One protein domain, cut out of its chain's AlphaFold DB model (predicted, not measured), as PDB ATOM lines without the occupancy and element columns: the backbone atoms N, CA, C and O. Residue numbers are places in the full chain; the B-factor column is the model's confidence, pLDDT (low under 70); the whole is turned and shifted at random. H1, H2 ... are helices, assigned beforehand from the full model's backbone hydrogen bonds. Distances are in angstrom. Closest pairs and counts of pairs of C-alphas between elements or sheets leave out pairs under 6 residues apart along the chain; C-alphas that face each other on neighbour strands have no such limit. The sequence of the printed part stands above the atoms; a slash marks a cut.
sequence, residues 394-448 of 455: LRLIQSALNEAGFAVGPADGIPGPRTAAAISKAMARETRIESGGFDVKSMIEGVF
ATOM      1  N   LEU A 394      64.336 -48.363  19.196       94.81
ATOM      2  CA  LEU A 394      64.338 -47.411  18.083       94.81
ATOM      3  C   LEU A 394      64.727 -45.995  18.535       94.81
ATOM      4  O   LEU A 394      65.427 -45.304  17.794       94.81
ATOM      5  N   ARG A 395      64.375 -45.583  19.765       95.00
ATOM      6  CA  ARG A 395      64.882 -44.326  20.350       95.00
ATOM      7  C   ARG A 395      66.406 -44.331  20.432       95.00
ATOM      8  O   ARG A 395      67.038 -43.357  20.029       95.00
ATOM      9  N   LEU A 396      67.000 -45.438  20.883       93.25
ATOM     10  CA  LEU A 396      68.460 -45.590  20.953       93.25
ATOM     11  C   LEU A 396      69.130 -45.508  19.575       93.25
ATOM     12  O   LEU A 396      70.176 -44.868  19.444       93.25
ATOM     13  N   ILE A 397      68.521 -46.108  18.544       92.75
ATOM     14  CA  ILE A 397      68.995 -46.012  17.153       92.75
ATOM     15  C   ILE A 397      68.911 -44.564  16.656       92.75
ATOM     16  O   ILE A 397      69.880 -44.045  16.106       92.75
ATOM     17  N   GLN A 398      67.771 -43.891  16.844       95.12
ATOM     18  CA  GLN A 398      67.574 -42.514  16.385       95.12
ATOM     19  C   GLN A 398      68.547 -41.536  17.056       95.12
ATOM     20  O   GLN A 398      69.139 -40.702  16.369       95.12
ATOM     21  N   SER A 399      68.750 -41.648  18.372       94.50
ATOM     22  CA  SER A 399      69.725 -40.829  19.102       94.50
ATOM     23  C   SER A 399      71.133 -41.006  18.536       94.50
ATOM     24  O   SER A 399      71.771 -40.022  18.165       94.50
ATOM     25  N   ALA A 400      71.573 -42.252  18.352       92.69
ATOM     26  CA  ALA A 400      72.906 -42.546  17.835       92.69
ATOM     27  C   ALA A 400      73.105 -42.083  16.381       92.69
ATOM     28  O   ALA A 400      74.164 -41.573  16.016       92.69
ATOM     29  N   LEU A 401      72.071 -42.198  15.539       92.81
ATOM     30  CA  LEU A 401      72.101 -41.669  14.175       92.81
ATOM     31  C   LEU A 401      72.212 -40.136  14.159       92.81
ATOM     32  O   LEU A 401      73.011 -39.605  13.388       92.81
ATOM     33  N   ASN A 402      71.472 -39.426  15.019       93.94
ATOM     34  CA  ASN A 402      71.595 -37.969  15.150       93.94
ATOM     35  C   ASN A 402      72.999 -37.551  15.606       93.94
ATOM     36  O   ASN A 402      73.570 -36.626  15.031       93.94
ATOM     37  N   GLU A 403      73.564 -38.238  16.601       92.56
ATOM     38  CA  GLU A 403      74.925 -37.987  17.096       92.56
ATOM     39  C   GLU A 403      75.980 -38.205  16.005       92.56
ATOM     40  O   GLU A 403      76.926 -37.427  15.883       92.56
ATOM     41  N   ALA A 404      75.774 -39.200  15.138       90.44
ATOM     42  CA  ALA A 404      76.607 -39.453  13.965       90.44
ATOM     43  C   ALA A 404      76.333 -38.496  12.777       90.44
ATOM     44  O   ALA A 404      76.905 -38.664  11.696       90.44
ATOM     45  N   GLY A 405      75.470 -37.489  12.947       92.38
ATOM     46  CA  GLY A 405      75.178 -36.461  11.945       92.38
ATOM     47  C   GLY A 405      74.128 -36.851  10.900       92.38
ATOM     48  O   GLY A 405      73.938 -36.130   9.917       92.38
ATOM     49  N   PHE A 406      73.420 -37.967  11.085       89.50
ATOM     50  CA  PHE A 406      72.269 -38.319  10.259       89.50
ATOM     51  C   PHE A 406      71.021 -37.614  10.807       89.50
ATOM     52  O   PHE A 406      70.578 -37.886  11.914       89.50
ATOM     53  N   ALA A 407      70.427 -36.707  10.029       89.56
ATOM     54  CA  ALA A 407      69.268 -35.917  10.453       89.56
ATOM     55  C   ALA A 407      67.963 -36.746  10.510       89.56
ATOM     56  O   ALA A 407      67.118 -36.640   9.614       89.56
ATOM     57  N   VAL A 408      67.784 -37.565  11.555       90.94
ATOM     58  CA  VAL A 408      66.575 -38.396  11.740       90.94
ATOM     59  C   VAL A 408      65.404 -37.633  12.354       90.94
ATOM     60  O   VAL A 408      64.255 -38.008  12.130       90.94
ATOM     61  N   GLY A 409      65.669 -36.517  13.040       91.44
ATOM     62  CA  GLY A 409      64.660 -35.772  13.802       91.44
ATOM     63  C   GLY A 409      64.629 -36.201  15.274       91.44
ATOM     64  O   GLY A 409      65.630 -36.721  15.761       91.44
ATOM     65  N   PRO A 410      63.530 -35.962  16.011       93.62
ATOM     66  CA  PRO A 410      63.417 -36.378  17.409       93.62
ATOM     67  C   PRO A 410      63.600 -37.892  17.580       93.62
ATOM     68  O   PRO A 410      63.087 -38.672  16.780       93.62
ATOM     69  N   ALA A 411      64.302 -38.309  18.635       94.50
ATOM     70  CA  ALA A 411      64.406 -39.711  19.035       94.50
ATOM     71  C   ALA A 411      63.147 -40.142  19.810       94.50
ATOM     72  O   ALA A 411      63.171 -40.335  21.025       94.50
ATOM     73  N   ASP A 412      62.018 -40.207  19.109       93.00
ATOM     74  CA  ASP A 412      60.693 -40.529  19.654       93.00
ATOM     75  C   ASP A 412      60.380 -42.036  19.670       93.00
ATOM     76  O   ASP A 412      59.459 -42.482  20.357       93.00
ATOM     77  N   GLY A 413      61.185 -42.840  18.979       93.25
ATOM     78  CA  GLY A 413      61.025 -44.281  18.835       93.25
ATOM     79  C   GLY A 413      60.016 -44.661  17.765       93.25
ATOM     80  O   GLY A 413      59.629 -45.824  17.717       93.25
ATOM     81  N   ILE A 414      59.565 -43.711  16.943       93.62
ATOM     82  CA  ILE A 414      58.569 -43.925  15.895       93.62
ATOM     83  C   ILE A 414      59.288 -43.984  14.539       93.62
ATOM     84  O   ILE A 414      60.040 -43.069  14.181       93.62
ATOM     85  N   PRO A 415      59.080 -45.039  13.731       90.38
ATOM     86  CA  PRO A 415      59.669 -45.091  12.402       90.38
ATOM     87  C   PRO A 415      59.016 -44.038  11.494       90.38
ATOM     88  O   PRO A 415      57.798 -44.004  11.325       90.38
ATOM     89  N   GLY A 416      59.835 -43.184  10.874       90.88
ATOM     90  CA  GLY A 416      59.392 -42.152   9.934       90.88
ATOM     91  C   GLY A 416      60.296 -42.047   8.700       90.88
ATOM     92  O   GLY A 416      61.386 -42.627   8.688       90.88
ATOM     93  N   PRO A 417      59.903 -41.281   7.661       90.94
ATOM     94  CA  PRO A 417      60.663 -41.193   6.408       90.94
ATOM     95  C   PRO A 417      62.117 -40.738   6.589       90.94
ATOM     96  O   PRO A 417      63.016 -41.240   5.918       90.94
ATOM     97  N   ARG A 418      62.370 -39.813   7.530       92.31
ATOM     98  CA  ARG A 418      63.728 -39.352   7.864       92.31
ATOM     99  C   ARG A 418      64.554 -40.449   8.534       92.31
ATOM    100  O   ARG A 418      65.701 -40.653   8.143       92.31
ATOM    101  N   THR A 419      63.956 -41.186   9.471       92.69
ATOM    102  CA  THR A 419      64.566 -42.361  10.110       92.69
ATOM    103  C   THR A 419      64.932 -43.419   9.068       92.69
ATOM    104  O   THR A 419      66.080 -43.850   9.021       92.69
ATOM    105  N   ALA A 420      64.007 -43.779   8.171       90.31
ATOM    106  CA  ALA A 420      64.249 -44.773   7.121       90.31
ATOM    107  C   ALA A 420      65.378 -44.352   6.160       90.31
ATOM    108  O   ALA A 420      66.286 -45.137   5.880       90.31
ATOM    109  N   ALA A 421      65.377 -43.093   5.705       89.81
ATOM    110  CA  ALA A 421      66.425 -42.568   4.829       89.81
ATOM    111  C   ALA A 421      67.805 -42.543   5.509       89.81
ATOM    112  O   ALA A 421      68.820 -42.821   4.868       89.81
ATOM    113  N   ALA A 422      67.863 -42.211   6.801       90.38
ATOM    114  CA  ALA A 422      69.102 -42.240   7.570       90.38
ATOM    115  C   ALA A 422      69.620 -43.661   7.785       90.38
ATOM    116  O   ALA A 422      70.805 -43.890   7.567       90.38
ATOM    117  N   ILE A 423      68.743 -44.604   8.146       90.25
ATOM    118  CA  ILE A 423      69.082 -46.026   8.286       90.25
ATOM    119  C   ILE A 423      69.675 -46.548   6.976       90.25
ATOM    120  O   ILE A 423      70.776 -47.089   6.978       90.25
ATOM    121  N   SER A 424      69.001 -46.307   5.848       88.00
ATOM    122  CA  SER A 424      69.485 -46.716   4.525       88.00
ATOM    123  C   SER A 424      70.887 -46.161   4.229       88.00
ATOM    124  O   SER A 424      71.792 -46.907   3.848       88.00
ATOM    125  N   LYS A 425      71.120 -44.867   4.499       87.44
ATOM    126  CA  LYS A 425      72.437 -44.233   4.323       87.44
ATOM    127  C   LYS A 425      73.502 -44.783   5.274       87.44
ATOM    128  O   LYS A 425      74.637 -44.968   4.848       87.44
ATOM    129  N   ALA A 426      73.170 -45.002   6.544       85.56
ATOM    130  CA  ALA A 426      74.105 -45.515   7.543       85.56
ATOM    131  C   ALA A 426      74.548 -46.945   7.202       85.56
ATOM    132  O   ALA A 426      75.744 -47.239   7.225       85.56
ATOM    133  N   MET A 427      73.600 -47.789   6.780       84.00
ATOM    134  CA  MET A 427      73.860 -49.160   6.336       84.00
ATOM    135  C   MET A 427      74.722 -49.197   5.069       84.00
ATOM    136  O   MET A 427      75.683 -49.958   5.013       84.00
ATOM    137  N   ALA A 428      74.442 -48.338   4.081       83.31
ATOM    138  CA  ALA A 428      75.215 -48.273   2.836       83.31
ATOM    139  C   ALA A 428      76.661 -47.778   3.027       83.31
ATOM    140  O   ALA A 428      77.538 -48.109   2.234       83.31
ATOM    141  N   ARG A 429      76.918 -46.962   4.056       79.62
ATOM    142  CA  ARG A 429      78.253 -46.421   4.358       79.62
ATOM    143  C   ARG A 429      79.079 -47.323   5.280       79.62
ATOM    144  O   ARG A 429      80.169 -46.905   5.657       79.62
ATOM    145  N   GLU A 430      78.544 -48.475   5.698       72.19
ATOM    146  CA  GLU A 430      79.141 -49.363   6.714       72.19
ATOM    147  C   GLU A 430      79.636 -48.593   7.953       72.19
ATOM    148  O   GLU A 430      80.660 -48.911   8.557       72.19
ATOM    149  N   THR A 431      78.932 -47.515   8.315       68.38
ATOM    150  CA  THR A 431      79.376 -46.633   9.395       68.38
ATOM    151  C   THR A 431      79.219 -47.360  10.720       68.38
ATOM    152  O   THR A 431      78.108 -47.713  11.110       68.38
ATOM    153  N   ARG A 432      80.334 -47.569  11.425       79.62
ATOM    154  CA  ARG A 432      80.319 -48.124  12.776       79.62
ATOM    155  C   ARG A 432      79.883 -47.038  13.752       79.62
ATOM    156  O   ARG A 432      80.616 -46.076  13.969       79.62
ATOM    157  N   ILE A 433      78.682 -47.183  14.296       81.12
ATOM    158  CA  ILE A 433      78.097 -46.271  15.282       81.12
ATOM    159  C   ILE A 433      77.757 -47.120  16.503       81.12
ATOM    160  O   ILE A 433      77.161 -48.186  16.356       81.12
ATOM    161  N   GLU A 434      78.130 -46.659  17.693       83.62
ATOM    162  CA  GLU A 434      77.824 -47.343  18.951       83.62
ATOM    163  C   GLU A 434      76.754 -46.573  19.738       83.62
ATOM    164  O   GLU A 434      76.726 -45.346  19.721       83.62
ATOM    165  N   SER A 435      75.867 -47.294  20.424       76.31
ATOM    166  CA  SER A 435      74.808 -46.750  21.281       76.31
ATOM    167  C   SER A 435      74.648 -47.640  22.509       76.31
ATOM    168  O   SER A 435      74.416 -48.841  22.377       76.31
ATOM    169  N   GLY A 436      74.845 -47.090  23.712       68.31
ATOM    170  CA  GLY A 436      74.753 -47.865  24.959       68.31
ATOM    171  C   GLY A 436      75.704 -49.070  25.034       68.31
ATOM    172  O   GLY A 436      75.385 -50.051  25.696       68.31
ATOM    173  N   GLY A 437      76.844 -49.024  24.334       78.12
ATOM    174  CA  GLY A 437      77.792 -50.142  24.232       78.12
ATOM    175  C   GLY A 437      77.451 -51.191  23.163       78.12
ATOM    176  O   GLY A 437      78.129 -52.212  23.084       78.12
ATOM    177  N   PHE A 438      76.429 -50.955  22.335       81.00
ATOM    178  CA  PHE A 438      76.019 -51.848  21.249       81.00
ATOM    179  C   PHE A 438      76.247 -51.223  19.875       81.00
ATOM    180  O   PHE A 438      76.100 -50.019  19.691       81.00
ATOM    181  N   ASP A 439      76.551 -52.062  18.887       86.50
ATOM    182  CA  ASP A 439      76.641 -51.657  17.485       86.50
ATOM    183  C   ASP A 439      75.247 -51.342  16.912       86.50
ATOM    184  O   ASP A 439      74.358 -52.201  16.902       86.50
ATOM    185  N   VAL A 440      75.054 -50.121  16.406       85.94
ATOM    186  CA  VAL A 440      73.767 -49.631  15.879       85.94
ATOM    187  C   VAL A 440      73.297 -50.450  14.685       85.94
ATOM    188  O   VAL A 440      72.096 -50.663  14.539       85.94
ATOM    189  N   LYS A 441      74.210 -50.966  13.853       87.31
ATOM    190  CA  LYS A 441      73.836 -51.851  12.742       87.31
ATOM    191  C   LYS A 441      73.152 -53.117  13.262       87.31
ATOM    192  O   LYS A 441      72.064 -53.446  12.795       87.31
ATOM    193  N   SER A 442      73.716 -53.772  14.280       86.88
ATOM    194  CA  SER A 442      73.083 -54.941  14.914       86.88
ATOM    195  C   SER A 442      71.697 -54.642  15.515       86.88
ATOM    196  O   SER A 442      70.812 -55.500  15.493       86.88
ATOM    197  N   MET A 443      71.486 -53.421  16.021       89.31
ATOM    198  CA  MET A 443      70.184 -52.969  16.527       89.31
ATOM    199  C   MET A 443      69.194 -52.706  15.395       89.31
ATOM    200  O   MET A 443      68.050 -53.138  15.483       89.31
ATOM    201  N   ILE A 444      69.625 -52.059  14.309       90.62
ATOM    202  CA  ILE A 444      68.800 -51.843  13.112       90.62
ATOM    203  C   ILE A 444      68.333 -53.185  12.545       90.62
ATOM    204  O   ILE A 444      67.143 -53.345  12.299       90.62
ATOM    205  N   GLU A 445      69.234 -54.159  12.397       88.88
ATOM    206  CA  GLU A 445      68.896 -55.510  11.925       88.88
ATOM    207  C   GLU A 445      68.008 -56.299  12.905       88.88
ATOM    208  O   GLU A 445      67.361 -57.270  12.514       88.88
ATOM    209  N   GLY A 446      67.989 -55.909  14.183       89.31
ATOM    210  CA  GLY A 446      67.078 -56.451  15.189       89.31
ATOM    211  C   GLY A 446      65.682 -55.845  15.115       89.31
ATOM    212  O   GLY A 446      64.702 -56.583  15.103       89.31
ATOM    213  N   VAL A 447      65.603 -54.514  15.072       92.62
ATOM    214  CA  VAL A 447      64.355 -53.736  15.060       92.62
ATOM    215  C   VAL A 447      63.648 -53.823  13.707       92.62
ATOM    216  O   VAL A 447      62.423 -53.782  13.667       92.62
ATOM    217  N   PHE A 448      64.383 -53.973  12.606       91.31
ATOM    218  CA  PHE A 448      63.837 -54.130  11.258       91.31
ATOM    219  C   PHE A 448      64.317 -55.453  10.667       91.31
ATOM    220  O   PHE A 448      65.482 -55.581  10.286       91.31
TER     221      PHE A 448
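Overview. This is residues 394 to 448 of the 455 residues of an uncharacterized protein of Paracoccus sp. MC1862 (UniProt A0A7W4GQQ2). Three short helices form a small, rounded cluster, their centres making a triangle: H1 and H3 lie side by side and run opposite ways, while H2, the longest, crosses H1 steeply at a third corner. Two long links join them. The printed part has 55 residues, with three named helices in the order H1, H2, H3 and no named strand; the class is all helix. It is compact, with a radius of gyration of the C-alphas of 9.6 A and spans of 21 by 21 by 20 A.

Arrangement. Begin with H1, residues 394 to 403. It touches H2, residues 417 to 428, and the closest C-alphas, those of Gln 398 and Thr 419, are 7.0 A apart. Their tilt is steep at 69 degrees, only just short of about perpendicular, and they run the same way. H1 also touches H3, residues 440 to 447, at a shallow tilt of 25 degrees, opposite ways; look at the closest C-alphas, Ile 397 and Val 440, 6.1 A apart. H2 and H3 are close but not clearly touching: their closest C-alphas, Met 427 and Lys 441, are 6.9 A apart. In H1, H2 and H3 every O i to N i+4 pair is within hydrogen-bond range.

Along the chain. Find C-alpha 394 at (64.338, -47.411, 18.083); from there H1 runs 14.2 A to C-alpha 403. H2 starts at C-alpha 417, (60.663, -41.193, 6.408), and runs 16.6 A to C-alpha 428. H3 runs 10.3 A from C-alpha 440 to C-alpha 447 at (64.355, -53.736, 15.060).

Size, cuts and confidence. The two C-alphas farthest apart, those of Pro 417 and Gly 437, are 26.3 A apart. The printed part has no cut. Both links are long, with 13 residues from H1 to H2 and 11 from H2 to H3; in the second, residues 434 to 435 pair antiparallel with 438 to 439. The mean pLDDT of the printed part is 88.2, and residues 431 and 436 are under 70.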